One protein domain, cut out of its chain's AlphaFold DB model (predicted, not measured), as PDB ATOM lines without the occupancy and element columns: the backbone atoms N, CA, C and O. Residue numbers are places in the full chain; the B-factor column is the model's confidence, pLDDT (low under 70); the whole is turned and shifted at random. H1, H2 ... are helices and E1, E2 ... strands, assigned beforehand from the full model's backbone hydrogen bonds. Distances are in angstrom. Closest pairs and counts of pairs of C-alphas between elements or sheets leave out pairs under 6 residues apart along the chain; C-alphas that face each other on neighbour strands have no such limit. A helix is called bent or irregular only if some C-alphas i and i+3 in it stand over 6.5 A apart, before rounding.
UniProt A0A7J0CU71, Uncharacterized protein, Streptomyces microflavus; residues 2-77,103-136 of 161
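AT A GLANCE: This is residues 2 to 77 and 103 to 136 of the 161 residues of an uncharacterized protein of Streptomyces microflavus (UniProt A0A7J0CU71). A twisted wall of four antiparallel strands, made of two hairpins, has one helix, H1, over one face and no named helix over the other; a tail with two more helices leads away from it. H2 lies off the sheet, and H3 sticks out at the far end of the tail, with residues 118 to 127 and 129 to 135 standing free. The printed part has 110 residues, with three named helices and four named strands in the order E1 E2 H1 E3 E4 H2 H3, and the sheet runs E1 E2 E4 E3. The class is mixed, helices and strands; the whole is loose, with a radius of gyration of the C-alphas of 17.5 A and spans of 56 by 44 by 25 A.

IN THESE COORDINATES: Find C-alpha 7 at (85.710, 101.543, 156.726), where E1 begins; it runs to residue 14 and bends by 67 degrees at residue 11. E2 follows at residues 17 to 27, 31.1 A long. H1 holds residues 34 to 45, beginning at (88.108, 114.624, 147.009); it is irregular, with C-alphas 36 and 39 lying 7.5 A apart. E3 takes residues 55 to 63, 23.7 A, and E4 residues 66 to 74, 26.6 A. After the cut look for H2 at residues 103 to 109, then H3 at residues 120 to 134, 19.7 A long and ending at (56.282, 118.034, 148.045); H3 is irregular too, with C-alphas 130 and 133 lying 7.7 A apart.

HOW THE PARTS SIT: Start with the hairpin E1 and E2, antiparallel at 150 degrees, where N 10 and O 21 are 2.9 A apart, within hydrogen-bond range. Next, E2 is antiparallel to E4 at 158 degrees, with N 22 and O 71 at 2.9 A. The hairpin E3 and E4 is antiparallel at 166 degrees, with N 59 and O 70 at 2.9 A. H1 is on the sheet at a height of 9.6 A, over E4 and only just over E2 and E3, on each of which 3 of its C-alphas fall. It runs along the strands, at 22 degrees to E4 on the local plane; its closest C-alphas to E3 are those of Glu 43 and Leu 55, 6.3 A apart. E2, H1 and E3 form a split strand-helix-strand unit, two strands running the same way with E4 between them, and its crossover is right-handed. H2 and H3 are not on the sheet and are apart from each other. Every O i to N i+4 pair is within hydrogen-bond range in H2, but 6 of 8 in H1 and 7 of 11 in H3.

THE WHOLE: The C-alphas farthest apart are those of Pro 15 and Gly 135, 56.7 A. Residues 78 to 102 are not printed, and C-alphas 77 and 103 are 21.5 A apart across this cut. Of the links printed whole, none is long. Mean pLDDT of the printed part is 75.8; look for values under 70 at residues 2 to 6, 28 to 37, 113 to 126 and 128 to 136.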
ATOM      1  N   GLY A   2      81.545 100.071 159.681       39.84
ATOM      2  CA  GLY A   2      81.245 101.103 158.681       39.84
ATOM      3  C   GLY A   2      80.355 100.623 157.525       39.84
ATOM      4  O   GLY A   2      80.277  99.434 157.219       39.84
ATOM      5  N   TRP A   3      79.689 101.571 156.862       38.97
ATOM      6  CA  TRP A   3      78.763 101.337 155.749       38.97
ATOM      7  C   TRP A   3      79.409 100.539 154.597       38.97
ATOM      8  O   TRP A   3      80.346 101.003 153.941       38.97
ATOM      9  N   ARG A   4      78.863  99.346 154.318       47.38
ATOM     10  CA  ARG A   4      79.309  98.394 153.275       47.38
ATOM     11  C   ARG A   4      80.757  97.885 153.409       47.38
ATOM     12  O   ARG A   4      81.387  97.632 152.392       47.38
ATOM     13  N   GLY A   5      81.311  97.783 154.621       57.75
ATOM     14  CA  GLY A   5      82.650  97.196 154.829       57.75
ATOM     15  C   GLY A   5      83.828  98.054 154.345       57.75
ATOM     16  O   GLY A   5      84.972  97.641 154.447       57.75
ATOM     17  N   ARG A   6      83.568  99.281 153.877       64.06
ATOM     18  CA  ARG A   6      84.582 100.197 153.322       64.06
ATOM     19  C   ARG A   6      85.382 100.960 154.372       64.06
ATOM     20  O   ARG A   6      86.270 101.739 154.039       64.06
ATOM     21  N   THR A   7      85.018 100.842 155.644       74.44
ATOM     22  CA  THR A   7      85.710 101.543 156.726       74.44
ATOM     23  C   THR A   7      85.685 100.717 158.000       74.44
ATOM     24  O   THR A   7      84.614 100.345 158.492       74.44
ATOM     25  N   LEU A   8      86.871 100.482 158.549       82.06
ATOM     26  CA  LEU A   8      87.102  99.910 159.866       82.06
ATOM     27  C   LEU A   8      87.654 101.002 160.780       82.06
ATOM     28  O   LEU A   8      88.359 101.903 160.332       82.06
ATOM     29  N   GLY A   9      87.293 100.957 162.055       84.06
ATOM     30  CA  GLY A   9      87.748 101.929 163.036       84.06
ATOM     31  C   GLY A   9      87.822 101.295 164.411       84.06
ATOM     32  O   GLY A   9      86.924 100.529 164.766       84.06
ATOM     33  N   GLY A  10      88.873 101.604 165.162       86.50
ATOM     34  CA  GLY A  10      89.054 101.093 166.512       86.50
ATOM     35  C   GLY A  10      90.150 101.822 167.287       86.50
ATOM     36  O   GLY A  10      90.943 102.560 166.696       86.50
ATOM     37  N   PRO A  11      90.200 101.624 168.615       88.75
ATOM     38  CA  PRO A  11      91.290 102.129 169.433       88.75
ATOM     39  C   PRO A  11      92.610 101.469 169.020       88.75
ATOM     40  O   PRO A  11      92.654 100.281 168.703       88.75
ATOM     41  N   ALA A  12      93.687 102.242 169.046       88.25
ATOM     42  CA  ALA A  12      95.039 101.784 168.769       88.25
ATOM     43  C   ALA A  12      96.011 102.389 169.784       88.25
ATOM     44  O   ALA A  12      95.793 103.488 170.289       88.25
ATOM     45  N   ILE A  13      97.098 101.679 170.070       88.31
ATOM     46  CA  ILE A  13      98.221 102.208 170.848       88.31
ATOM     47  C   ILE A  13      99.388 102.348 169.879       88.31
ATOM     48  O   ILE A  13      99.753 101.385 169.206       88.31
ATOM     49  N   GLY A  14      99.933 103.555 169.773       82.12
ATOM     50  CA  GLY A  14     101.021 103.867 168.853       82.12
ATOM     51  C   GLY A  14     102.091 104.755 169.488       82.12
ATOM     52  O   GLY A  14     102.021 105.058 170.678       82.12
ATOM     53  N   PRO A  15     103.070 105.223 168.696       81.00
ATOM     54  CA  PRO A  15     104.142 106.098 169.182       81.00
ATOM     55  C   PRO A  15     103.639 107.455 169.709       81.00
ATOM     56  O   PRO A  15     104.355 108.128 170.440       81.00
ATOM     57  N   TYR A  16     102.401 107.834 169.375       81.56
ATOM     58  CA  TYR A  16     101.724 109.041 169.860       81.56
ATOM     59  C   TYR A  16     100.850 108.785 171.106       81.56
ATOM     60  O   TYR A  16     100.112 109.669 171.530       81.56
ATOM     61  N   GLY A  17     100.910 107.581 171.690       87.44
ATOM     62  CA  GLY A  17     100.049 107.155 172.796       87.44
ATOM     63  C   GLY A  17      98.738 106.502 172.323       87.44
ATOM     64  O   GLY A  17      98.698 105.933 171.225       87.44
ATOM     65  N   PRO A  18      97.673 106.515 173.152       89.50
ATOM     66  CA  PRO A  18      96.364 106.009 172.754       89.50
ATOM     67  C   PRO A  18      95.768 106.884 171.645       89.50
ATOM     68  O   PRO A  18      95.656 108.101 171.779       89.50
ATOM     69  N   GLY A  19      95.360 106.248 170.553       89.50
ATOM     70  CA  GLY A  19      94.780 106.889 169.381       89.50
ATOM     71  C   GLY A  19      93.565 106.134 168.857       89.50
ATOM     72  O   GLY A  19      93.242 105.028 169.291       89.50
ATOM     73  N   TRP A  20      92.881 106.736 167.893       89.94
ATOM     74  CA  TRP A  20      91.829 106.080 167.128       89.94
ATOM     75  C   TRP A  20      92.317 105.828 165.705       89.94
ATOM     76  O   TRP A  20      92.596 106.769 164.961       89.94
ATOM     77  N   LEU A  21      92.417 104.559 165.316       89.88
ATOM     78  CA  LEU A  21      92.821 104.160 163.976       89.88
ATOM     79  C   LEU A  21      91.584 103.934 163.117       89.88
ATOM     80  O   LEU A  21      90.729 103.113 163.447       89.88
ATOM     81  N   ARG A  22      91.510 104.627 161.985       87.88
ATOM     82  CA  ARG A  22      90.496 104.422 160.953       87.88
ATOM     83  C   ARG A  22      91.165 103.928 159.679       87.88
ATOM     84  O   ARG A  22      92.043 104.597 159.153       87.88
ATOM     85  N   VAL A  23      90.718 102.795 159.154       86.69
ATOM     86  CA  VAL A  23      91.164 102.253 157.867       86.69
ATOM     87  C   VAL A  23      90.015 102.338 156.879       86.69
ATOM     88  O   VAL A  23      88.916 101.862 157.153       86.69
ATOM     89  N   VAL A  24      90.259 102.962 155.734       84.25
ATOM     90  CA  VAL A  24      89.324 103.072 154.618       84.25
ATOM     91  C   VAL A  24      89.859 102.248 153.457       84.25
ATOM     92  O   VAL A  24      91.053 102.273 153.170       84.25
ATOM     93  N   HIS A  25      88.960 101.535 152.791       82.19
ATOM     94  CA  HIS A  25      89.240 100.753 151.593       82.19
ATOM     95  C   HIS A  25      88.414 101.281 150.419       82.19
ATOM     96  O   HIS A  25      87.240 101.644 150.575       82.19
ATOM     97  N   SER A  26      89.045 101.352 149.250       76.19
ATOM     98  CA  SER A  26      88.403 101.701 147.987       76.19
ATOM     99  C   SER A  26      89.121 101.019 146.821       76.19
ATOM    100  O   SER A  26      90.350 101.012 146.821       76.19
ATOM    101  N   PRO A  27      88.398 100.569 145.779       74.31
ATOM    102  CA  PRO A  27      89.018 100.166 144.518       74.31
ATOM    103  C   PRO A  27      89.895 101.290 143.956       74.31
ATOM    104  O   PRO A  27      89.522 102.466 144.090       74.31
ATOM    105  N   VAL A  28      91.016 100.942 143.317       66.94
ATOM    106  CA  VAL A  28      92.015 101.880 142.761       66.94
ATOM    107  C   VAL A  28      91.367 102.901 141.820       66.94
ATOM    108  O   VAL A  28      91.645 104.093 141.918       66.94
ATOM    109  N   GLU A  29      90.392 102.483 141.012       59.75
ATOM    110  CA  GLU A  29      89.630 103.360 140.103       59.75
ATOM    111  C   GLU A  29      88.861 104.494 140.816       59.75
ATOM    112  O   GLU A  29      88.469 105.490 140.207       59.75
ATOM    113  N   LYS A  30      88.608 104.342 142.120       59.16
ATOM    114  CA  LYS A  30      87.896 105.305 142.979       59.16
ATOM    115  C   LYS A  30      88.809 105.939 144.034       59.16
ATOM    116  O   LYS A  30      88.385 106.872 144.726       59.16
ATOM    117  N   ALA A  31      90.045 105.457 144.154       56.59
ATOM    118  CA  ALA A  31      91.059 105.965 145.064       56.59
ATOM    119  C   ALA A  31      91.706 107.219 144.452       56.59
ATOM    120  O   ALA A  31      92.587 107.149 143.606       56.59
ATOM    121  N   GLY A  32      91.218 108.397 144.845       53.22
ATOM    122  CA  GLY A  32      91.712 109.679 144.320       53.22
ATOM    123  C   GLY A  32      90.675 110.802 144.295       53.22
ATOM    124  O   GLY A  32      91.012 111.962 144.074       53.22
ATOM    125  N   GLY A  33      89.400 110.495 144.560       56.66
ATOM    126  CA  GLY A  33      88.365 111.522 144.695       56.66
ATOM    127  C   GLY A  33      88.584 112.424 145.916       56.66
ATOM    128  O   GLY A  33      89.205 112.019 146.895       56.66
ATOM    129  N   LYS A  34      87.995 113.631 145.914       53.50
ATOM    130  CA  LYS A  34      88.108 114.624 147.009       53.50
ATOM    131  C   LYS A  34      87.888 114.020 148.406       53.50
ATOM    132  O   LYS A  34      88.538 114.432 149.362       53.50
ATOM    133  N   LEU A  35      86.995 113.039 148.552       54.72
ATOM    134  CA  LEU A  35      86.750 112.316 149.813       54.72
ATOM    135  C   LEU A  35      88.019 111.711 150.440       54.72
ATOM    136  O   LEU A  35      88.088 111.618 151.659       54.72
ATOM    137  N   TRP A  36      89.014 111.369 149.624       63.00
ATOM    138  CA  TRP A  36      90.272 110.763 150.037       63.00
ATOM    139  C   TRP A  36      91.215 111.756 150.733       63.00
ATOM    140  O   TRP A  36      91.735 111.438 151.790       63.00
ATOM    141  N   THR A  37      91.368 112.990 150.232       68.12
ATOM    142  CA  THR A  37      92.261 114.014 150.834       68.12
ATOM    143  C   THR A  37      91.600 114.856 151.934       68.12
ATOM    144  O   THR A  37      92.240 115.704 152.550       68.12
ATOM    145  N   GLY A  38      90.299 114.652 152.176       73.44
ATOM    146  CA  GLY A  38      89.486 115.470 153.088       73.44
ATOM    147  C   GLY A  38      90.060 115.628 154.492       73.44
ATOM    148  O   GLY A  38      90.097 116.757 154.981       73.44
ATOM    149  N   PRO A  39      90.525 114.545 155.128       76.44
ATOM    150  CA  PRO A  39      91.100 114.624 156.464       76.44
ATOM    151  C   PRO A  39      92.394 115.433 156.563       76.44
ATOM    152  O   PRO A  39      92.533 116.228 157.485       76.44
ATOM    153  N   GLU A  40      93.309 115.290 155.603       78.75
ATOM    154  CA  GLU A  40      94.574 116.045 155.579       78.75
ATOM    155  C   GLU A  40      94.331 117.531 155.293       78.75
ATOM    156  O   GLU A  40      94.903 118.406 155.942       78.75
ATOM    157  N   ASP A  41      93.419 117.828 154.363       76.50
ATOM    158  CA  ASP A  41      93.012 119.201 154.078       76.50
ATOM    159  C   ASP A  41      92.363 119.854 155.302       76.50
ATOM    160  O   ASP A  41      92.681 120.996 155.631       76.50
ATOM    161  N   ALA A  42      91.481 119.137 156.003       78.00
ATOM    162  CA  ALA A  42      90.873 119.622 157.236       78.00
ATOM    163  C   ALA A  42      91.923 119.823 158.337       78.00
ATOM    164  O   ALA A  42      91.878 120.834 159.039       78.00
ATOM    165  N   GLU A  43      92.892 118.910 158.454       83.81
ATOM    166  CA  GLU A  43      93.986 119.021 159.416       83.81
ATOM    167  C   GLU A  43      94.795 120.306 159.220       83.81
ATOM    168  O   GLU A  43      95.062 121.010 160.198       83.81
ATOM    169  N   ARG A  44      95.090 120.640 157.960       82.06
ATOM    170  CA  ARG A  44      95.842 121.829 157.551       82.06
ATOM    171  C   ARG A  44      95.037 123.129 157.630       82.06
ATOM    172  O   ARG A  44      95.578 124.149 158.045       82.06
ATOM    173  N   LEU A  45      93.779 123.123 157.189       83.19
ATOM    174  CA  LEU A  45      92.984 124.347 157.017       83.19
ATOM    175  C   LEU A  45      92.244 124.770 158.288       83.19
ATOM    176  O   LEU A  45      92.005 125.960 158.484       83.19
ATOM    177  N   VAL A  46      91.853 123.823 159.148       83.44
ATOM    178  CA  VAL A  46      91.065 124.140 160.343       83.44
ATOM    179  C   VAL A  46      91.982 124.598 161.486       83.44
ATOM    180  O   VAL A  46      92.819 123.806 161.935       83.44
ATOM    181  N   PRO A  47      91.782 125.821 162.022       84.06
ATOM    182  CA  PRO A  47      92.584 126.381 163.103       84.06
ATOM    183  C   PRO A  47      92.647 125.501 164.353       84.06
ATOM    184  O   PRO A  47      91.643 124.914 164.752       84.06
ATOM    185  N   LEU A  48      93.796 125.517 165.042       83.88
ATOM    186  CA  LEU A  48      94.027 124.777 166.297       83.88
ATOM    187  C   LEU A  48      93.028 125.125 167.411       83.88
ATOM    188  O   LEU A  48      92.717 124.292 168.252       83.88
ATOM    189  N   ARG A  49      92.503 126.356 167.400       82.50
ATOM    190  CA  ARG A  49      91.506 126.843 168.368       82.50
ATOM    191  C   ARG A  49      90.140 126.159 168.255       82.50
ATOM    192  O   ARG A  49      89.303 126.358 169.125       82.50
ATOM    193  N   VAL A  50      89.886 125.414 167.178       84.75
ATOM    194  CA  VAL A  50      88.664 124.622 167.013       84.75
ATOM    195  C   VAL A  50      88.902 123.259 167.666       84.75
ATOM    196  O   VAL A  50      89.730 122.503 167.151       84.75
ATOM    197  N   PRO A  51      88.199 122.916 168.763       83.56
ATOM    198  CA  PRO A  51      88.384 121.634 169.433       83.56
ATOM    199  C   PRO A  51      88.014 120.488 168.491       83.56
ATOM    200  O   PRO A  51      86.866 120.375 168.061       83.56
ATOM    201  N   ARG A  52      88.994 119.651 168.149       85.69
ATOM    202  CA  ARG A  52      88.797 118.453 167.331       85.69
ATOM    203  C   ARG A  52      89.917 117.443 167.569       85.69
ATOM    204  O   ARG A  52      91.023 117.870 167.900       85.69
ATOM    205  N   PRO A  53      89.663 116.146 167.337       86.50
ATOM    206  CA  PRO A  53      90.727 115.150 167.302       86.50
ATOM    207  C   PRO A  53      91.718 115.500 166.188       86.50
ATOM    208  O   PRO A  53      91.301 115.756 165.051       86.50
ATOM    209  N   ARG A  54      93.012 115.548 166.508       87.50
ATOM    210  CA  ARG A  54      94.080 115.807 165.538       87.50
ATOM    211  C   ARG A  54      94.360 114.556 164.721       87.50
ATOM    212  O   ARG A  54      94.228 113.444 165.227       87.50
ATOM    213  N   LEU A  55      94.730 114.751 163.460       89.56
ATOM    214  CA  LEU A  55      95.220 113.690 162.585       89.56
ATOM    215  C   LEU A  55      96.746 113.617 162.710       89.56
ATOM    216  O   LEU A  55      97.443 114.531 162.283       89.56
ATOM    217  N   HIS A  56      97.253 112.528 163.281       88.12
ATOM    218  CA  HIS A  56      98.686 112.336 163.536       88.12
ATOM    219  C   HIS A  56      99.422 111.747 162.347       88.12
ATOM    220  O   HIS A  56     100.536 112.151 162.027       88.12
ATOM    221  N   LEU A  57      98.817 110.742 161.716       87.75
ATOM    222  CA  LEU A  57      99.472 109.987 160.662       87.75
ATOM    223  C   LEU A  57      98.460 109.501 159.639       87.75
ATOM    224  O   LEU A  57      97.401 108.979 159.989       87.75
ATOM    225  N   VAL A  58      98.845 109.608 158.374       88.50
ATOM    226  CA  VAL A  58      98.164 108.960 157.261       88.50
ATOM    227  C   VAL A  58      99.145 108.011 156.598       88.50
ATOM    228  O   VAL A  58     100.282 108.378 156.304       88.50
ATOM    229  N   ARG A  59      98.708 106.778 156.355       87.06
ATOM    230  CA  ARG A  59      99.441 105.814 155.540       87.06
ATOM    231  C   ARG A  59      98.515 105.256 154.479       87.06
ATOM    232  O   ARG A  59      97.443 104.755 154.794       87.06
ATOM    233  N   GLN A  60      98.966 105.305 153.237       87.19
ATOM    234  CA  GLN A  60      98.275 104.723 152.099       87.19
ATOM    235  C   GLN A  60      99.124 103.600 151.512       87.19
ATOM    236  O   GLN A  60     100.339 103.742 151.392       87.19
ATOM    237  N   TRP A  61      98.478 102.501 151.143       87.19
ATOM    238  CA  TRP A  61      99.089 101.412 150.390       87.19
ATOM    239  C   TRP A  61      98.060 100.808 149.436       87.19
ATOM    240  O   TRP A  61      96.856 100.940 149.652       87.19
ATOM    241  N   ALA A  62      98.534 100.184 148.365       85.25
ATOM    242  CA  ALA A  62      97.697  99.447 147.430       85.25
ATOM    243  C   ALA A  62      98.045  97.960 147.504       85.25
ATOM    244  O   ALA A  62      99.207  97.605 147.709       85.25
ATOM    245  N   GLU A  63      97.039  97.110 147.352       83.31
ATOM    246  CA  GLU A  63      97.179  95.661 147.291       83.31
ATOM    247  C   GLU A  63      96.212  95.141 146.221       83.31
ATOM    248  O   GLU A  63      94.993  95.218 146.371       83.31
ATOM    249  N   GLY A  64      96.767  94.676 145.098       84.25
ATOM    250  CA  GLY A  64      95.984  94.321 143.913       84.25
ATOM    251  C   GLY A  64      95.208  95.516 143.348       84.25
ATOM    252  O   GLY A  64      95.761  96.598 143.166       84.25
ATOM    253  N   GLU A  65      93.915  95.311 143.106       81.56
ATOM    254  CA  GLU A  65      92.984  96.321 142.574       81.56
ATOM    255  C   GLU A  65      92.433  97.272 143.651       81.56
ATOM    256  O   GLU A  65      91.590  98.134 143.377       81.56
ATOM    257  N   ASP A  66      92.907  97.137 144.890       81.44
ATOM    258  CA  ASP A  66      92.391  97.849 146.046       81.44
ATOM    259  C   ASP A  66      93.417  98.805 146.652       81.44
ATOM    260  O   ASP A  66      94.600  98.505 146.805       81.44
ATOM    261  N   THR A  67      92.945  99.987 147.043       84.56
ATOM    262  CA  THR A  67      93.720 100.971 147.797       84.56
ATOM    263  C   THR A  67      93.183 101.092 149.214       84.56
ATOM    264  O   THR A  67      91.991 101.305 149.454       84.56
ATOM    265  N   TYR A  68      94.106 101.036 150.161       85.12
ATOM    266  CA  TYR A  68      93.863 101.178 151.581       85.12
ATOM    267  C   TYR A  68      94.476 102.475 152.087       85.12
ATOM    268  O   TYR A  68      95.554 102.899 151.664       85.12
ATOM    269  N   ARG A  69      93.789 103.104 153.033       86.88
ATOM    270  CA  ARG A  69      94.270 104.291 153.732       86.88
ATOM    271  C   ARG A  69      93.957 104.187 155.207       86.88
ATOM    272  O   ARG A  69      92.797 104.116 155.599       86.88
ATOM    273  N   ALA A  70      95.009 104.183 156.007       89.25
ATOM    274  CA  ALA A  70      94.956 104.252 157.451       89.25
ATOM    275  C   ALA A  70      95.174 105.694 157.911       89.25
ATOM    276  O   ALA A  70      96.105 106.363 157.468       89.25
ATOM    277  N   GLU A  71      94.329 106.144 158.824       89.69
ATOM    278  CA  GLU A  71      94.345 107.467 159.429       89.69
ATOM    279  C   GLU A  71      94.343 107.295 160.946       89.69
ATOM    280  O   GLU A  71      93.432 106.677 161.507       89.69
ATOM    281  N   LEU A  72      95.374 107.813 161.607       89.75
ATOM    282  CA  LEU A  72      95.520 107.770 163.056       89.75
ATOM    283  C   LEU A  72      95.148 109.126 163.647       89.75
ATOM    284  O   LEU A  72      95.811 110.124 163.367       89.75
ATOM    285  N   TYR A  73      94.125 109.138 164.493       89.00
ATOM    286  CA  TYR A  73      93.637 110.329 165.179       89.00
ATOM    287  C   TYR A  73      93.918 110.284 166.681       89.00
ATOM    288  O   TYR A  73      94.162 109.212 167.242       89.00
ATOM    289  N   ASP A  74      93.801 111.437 167.341       89.56
ATOM    290  CA  ASP A  74      93.657 111.506 168.796       89.56
ATOM    291  C   ASP A  74      92.527 110.602 169.293       89.56
ATOM    292  O   ASP A  74      91.443 110.526 168.703       89.56
ATOM    293  N   PHE A  75      92.762 109.964 170.435       85.88
ATOM    294  CA  PHE A  75      91.713 109.256 171.143       85.88
ATOM    295  C   PHE A  75      90.842 110.243 171.930       85.88
ATOM    296  O   PHE A  75      91.314 110.940 172.827       85.88
ATOM    297  N   VAL A  76      89.549 110.297 171.607       84.00
ATOM    298  CA  VAL A  76      88.585 111.129 172.334       84.00
ATOM    299  C   VAL A  76      88.108 110.379 173.568       84.00
ATOM    300  O   VAL A  76      87.385 109.395 173.465       84.00
ATOM    301  N   THR A  77      88.486 110.875 174.742       79.69
ATOM    302  CA  THR A  77      88.027 110.349 176.038       79.69
ATOM    303  C   THR A  77      86.688 110.943 176.480       79.69
ATOM    304  O   THR A  77      86.049 110.422 177.391       79.69
ATOM    305  N   THR A 103      82.070 129.812 169.677       87.44
ATOM    306  CA  THR A 103      83.433 130.262 169.376       87.44
ATOM    307  C   THR A 103      84.061 129.392 168.289       87.44
ATOM    308  O   THR A 103      84.570 129.918 167.303       87.44
ATOM    309  N   ALA A 104      83.957 128.066 168.408       86.62
ATOM    310  CA  ALA A 104      84.463 127.127 167.412       86.62
ATOM    311  C   ALA A 104      83.802 127.323 166.036       86.62
ATOM    312  O   ALA A 104      84.504 127.361 165.027       86.62
ATOM    313  N   LEU A 105      82.481 127.524 165.985       87.88
ATOM    314  CA  LEU A 105      81.745 127.773 164.740       87.88
ATOM    315  C   LEU A 105      82.132 129.103 164.085       87.88
ATOM    316  O   LEU A 105      82.353 129.145 162.876       87.88
ATOM    317  N   VAL A 106      82.286 130.175 164.869       86.38
ATOM    318  CA  VAL A 106      82.795 131.461 164.365       86.38
ATOM    319  C   VAL A 106      84.191 131.271 163.781       86.38
ATOM    320  O   VAL A 106      84.465 131.711 162.668       86.38
ATOM    321  N   CYS A 107      85.060 130.538 164.475       84.75
ATOM    322  CA  CYS A 107      86.399 130.243 163.986       84.75
ATOM    323  C   CYS A 107      86.376 129.442 162.678       84.75
ATOM    324  O   CYS A 107      87.105 129.789 161.751       84.75
ATOM    325  N   LEU A 108      85.523 128.422 162.581       84.12
ATOM    326  CA  LEU A 108      85.349 127.621 161.370       84.12
ATOM    327  C   LEU A 108      84.806 128.443 160.200       84.12
ATOM    328  O   LEU A 108      85.279 128.269 159.084       84.12
ATOM    329  N   SER A 109      83.886 129.381 160.444       82.44
ATOM    330  CA  SER A 109      83.314 130.229 159.386       82.44
ATOM    331  C   SER A 109      84.352 131.103 158.670       82.44
ATOM    332  O   SER A 109      84.144 131.507 157.530       82.44
ATOM    333  N   THR A 110      85.491 131.372 159.318       82.75
ATOM    334  CA  THR A 110      86.600 132.126 158.711       82.75
ATOM    335  C   THR A 110      87.481 131.281 157.790       82.75
ATOM    336  O   THR A 110      88.277 131.832 157.032       82.75
ATOM    337  N   VAL A 111      87.354 129.952 157.835       81.19
ATOM    338  CA  VAL A 111      88.157 129.033 157.026       81.19
ATOM    339  C   VAL A 111      87.571 128.966 155.624       81.19
ATOM    340  O   VAL A 111      86.491 128.421 155.410       81.19
ATOM    341  N   ARG A 112      88.302 129.503 154.648       72.12
ATOM    342  CA  ARG A 112      87.943 129.347 153.238       72.12
ATOM    343  C   ARG A 112      88.428 128.001 152.725       72.12
ATOM    344  O   ARG A 112      89.581 127.628 152.924       72.12
ATOM    345  N   THR A 113      87.539 127.271 152.065       68.00
ATOM    346  CA  THR A 113      87.868 126.029 151.376       68.00
ATOM    347  C   THR A 113      87.181 126.010 150.021       68.00
ATOM    348  O   THR A 113      85.995 126.302 149.915       68.00
ATOM    349  N   GLU A 114      87.919 125.614 148.991       65.38
ATOM    350  CA  GLU A 114      87.382 125.385 147.642       65.38
ATOM    351  C   GLU A 114      86.633 124.037 147.546       65.38
ATOM    352  O   GLU A 114      86.194 123.588 146.481       65.38
ATOM    353  N   ARG A 115      86.508 123.321 148.673       61.31
ATOM    354  CA  ARG A 115      85.809 122.041 148.747       61.31
ATOM    355  C   ARG A 115      84.317 122.255 148.937       61.31
ATOM    356  O   ARG A 115      83.821 122.424 150.045       61.31
ATOM    357  N   THR A 116      83.583 122.115 147.846       57.72
ATOM    358  CA  THR A 116      82.128 121.999 147.889       57.72
ATOM    359  C   THR A 116      81.734 120.595 148.365       57.72
ATOM    360  O   THR A 116      81.950 119.617 147.650       57.72
ATOM    361  N   ALA A 117      81.183 120.483 149.582       55.41
ATOM    362  CA  ALA A 117      80.717 119.206 150.140       55.41
ATOM    363  C   ALA A 117      79.557 118.605 149.327       55.41
ATOM    364  O   ALA A 117      79.479 117.390 149.156       55.41
ATOM    365  N   VAL A 118      78.695 119.470 148.785       54.00
ATOM    366  CA  VAL A 118      77.601 119.109 147.884       54.00
ATOM    367  C   VAL A 118      77.524 120.167 146.788       54.00
ATOM    368  O   VAL A 118      77.273 121.331 147.083       54.00
ATOM    369  N   SER A 119      77.795 119.795 145.535       59.66
ATOM    370  CA  SER A 119      77.718 120.753 144.427       59.66
ATOM    371  C   SER A 119      76.270 121.142 144.133       59.66
ATOM    372  O   SER A 119      75.364 120.321 144.276       59.66
ATOM    373  N   GLN A 120      76.064 122.373 143.661       61.56
ATOM    374  CA  GLN A 120      74.759 122.850 143.193       61.56
ATOM    375  C   GLN A 120      74.147 121.868 142.181       61.56
ATOM    376  O   GLN A 120      73.032 121.402 142.368       61.56
ATOM    377  N   ALA A 121      74.949 121.402 141.218       61.19
ATOM    378  CA  ALA A 121      74.542 120.397 140.237       61.19
ATOM    379  C   ALA A 121      74.113 119.049 140.855       61.19
ATOM    380  O   ALA A 121      73.280 118.340 140.287       61.19
ATOM    381  N   TYR A 122      74.671 118.662 142.008       62.97
ATOM    382  CA  TYR A 122      74.197 117.487 142.740       62.97
ATOM    383  C   TYR A 122      72.845 117.759 143.401       62.97
ATOM    384  O   TYR A 122      71.959 116.916 143.285       62.97
ATOM    385  N   LEU A 123      72.670 118.911 144.060       67.00
ATOM    386  CA  LEU A 123      71.386 119.294 144.658       67.00
ATOM    387  C   LEU A 123      70.300 119.381 143.583       67.00
ATOM    388  O   LEU A 123      69.266 118.741 143.729       67.00
ATOM    389  N   ASP A 124      70.569 120.041 142.462       67.38
ATOM    390  CA  ASP A 124      69.626 120.176 141.346       67.38
ATOM    391  C   ASP A 124      69.210 118.814 140.766       67.38
ATOM    392  O   ASP A 124      68.066 118.619 140.366       67.38
ATOM    393  N   ARG A 125      70.115 117.826 140.768       67.69
ATOM    394  CA  ARG A 125      69.829 116.464 140.290       67.69
ATOM    395  C   ARG A 125      69.142 115.578 141.333       67.69
ATOM    396  O   ARG A 125      68.355 114.700 140.967       67.69
ATOM    397  N   ALA A 126      69.515 115.703 142.604       67.62
ATOM    398  CA  ALA A 126      69.095 114.800 143.675       67.62
ATOM    399  C   ALA A 126      67.815 115.279 144.362       67.62
ATOM    400  O   ALA A 126      66.937 114.466 144.645       67.62
ATOM    401  N   MET A 127      67.683 116.587 144.589       70.12
ATOM    402  CA  MET A 127      66.568 117.177 145.324       70.12
ATOM    403  C   MET A 127      65.207 116.861 144.693       70.12
ATOM    404  O   MET A 127      64.328 116.413 145.429       70.12
ATOM    405  N   PRO A 128      65.028 116.932 143.357       68.44
ATOM    406  CA  PRO A 128      63.767 116.536 142.735       68.44
ATOM    407  C   PRO A 128      63.419 115.063 142.965       68.44
ATOM    408  O   PRO A 128      62.251 114.723 143.033       68.44
ATOM    409  N   LYS A 129      64.400 114.170 143.132       69.00
ATOM    410  CA  LYS A 129      64.136 112.735 143.346       69.00
ATOM    411  C   LYS A 129      63.669 112.427 144.762       69.00
ATOM    412  O   LYS A 129      62.860 111.526 144.948       69.00
ATOM    413  N   TYR A 130      64.194 113.150 145.748       60.25
ATOM    414  CA  TYR A 130      63.871 112.928 147.158       60.25
ATOM    415  C   TYR A 130      62.683 113.759 147.633       60.25
ATOM    416  O   TYR A 130      61.981 113.333 148.542       60.25
ATOM    417  N   LEU A 131      62.444 114.915 147.013       66.44
ATOM    418  CA  LEU A 131      61.410 115.865 147.416       66.44
ATOM    419  C   LEU A 131      60.306 116.051 146.363       66.44
ATOM    420  O   LEU A 131      59.456 116.918 146.537       66.44
ATOM    421  N   ALA A 132      60.257 115.215 145.315       60.50
ATOM    422  CA  ALA A 132      59.172 115.212 144.320       60.50
ATOM    423  C   ALA A 132      57.773 115.148 144.954       60.50
ATOM    424  O   ALA A 132      56.830 115.718 144.413       60.50
ATOM    425  N   PHE A 133      57.638 114.489 146.108       63.81
ATOM    426  CA  PHE A 133      56.364 114.363 146.815       63.81
ATOM    427  C   PHE A 133      55.845 115.688 147.404       63.81
ATOM    428  O   PHE A 133      54.675 115.761 147.763       63.81
ATOM    429  N   LEU A 134      56.683 116.730 147.508       60.94
ATOM    430  CA  LEU A 134      56.282 118.034 148.045       60.94
ATOM    431  C   LEU A 134      55.520 118.897 147.027       60.94
ATOM    432  O   LEU A 134      54.923 119.887 147.431       60.94
ATOM    433  N   GLY A 135      55.533 118.560 145.730       55.78
ATOM    434  CA  GLY A 135      54.758 119.269 144.697       55.78
ATOM    435  C   GLY A 135      55.148 120.737 144.453       55.78
ATOM    436  O   GLY A 135      54.480 121.420 143.682       55.78
ATOM    437  N   VAL A 136      56.223 121.226 145.079       55.81
ATOM    438  CA  VAL A 136      56.704 122.615 144.996       55.81
ATOM    439  C   VAL A 136      58.195 122.610 144.621       55.81
ATOM    440  O   VAL A 136      58.931 121.745 145.107       55.81
TER     441      VAL A 136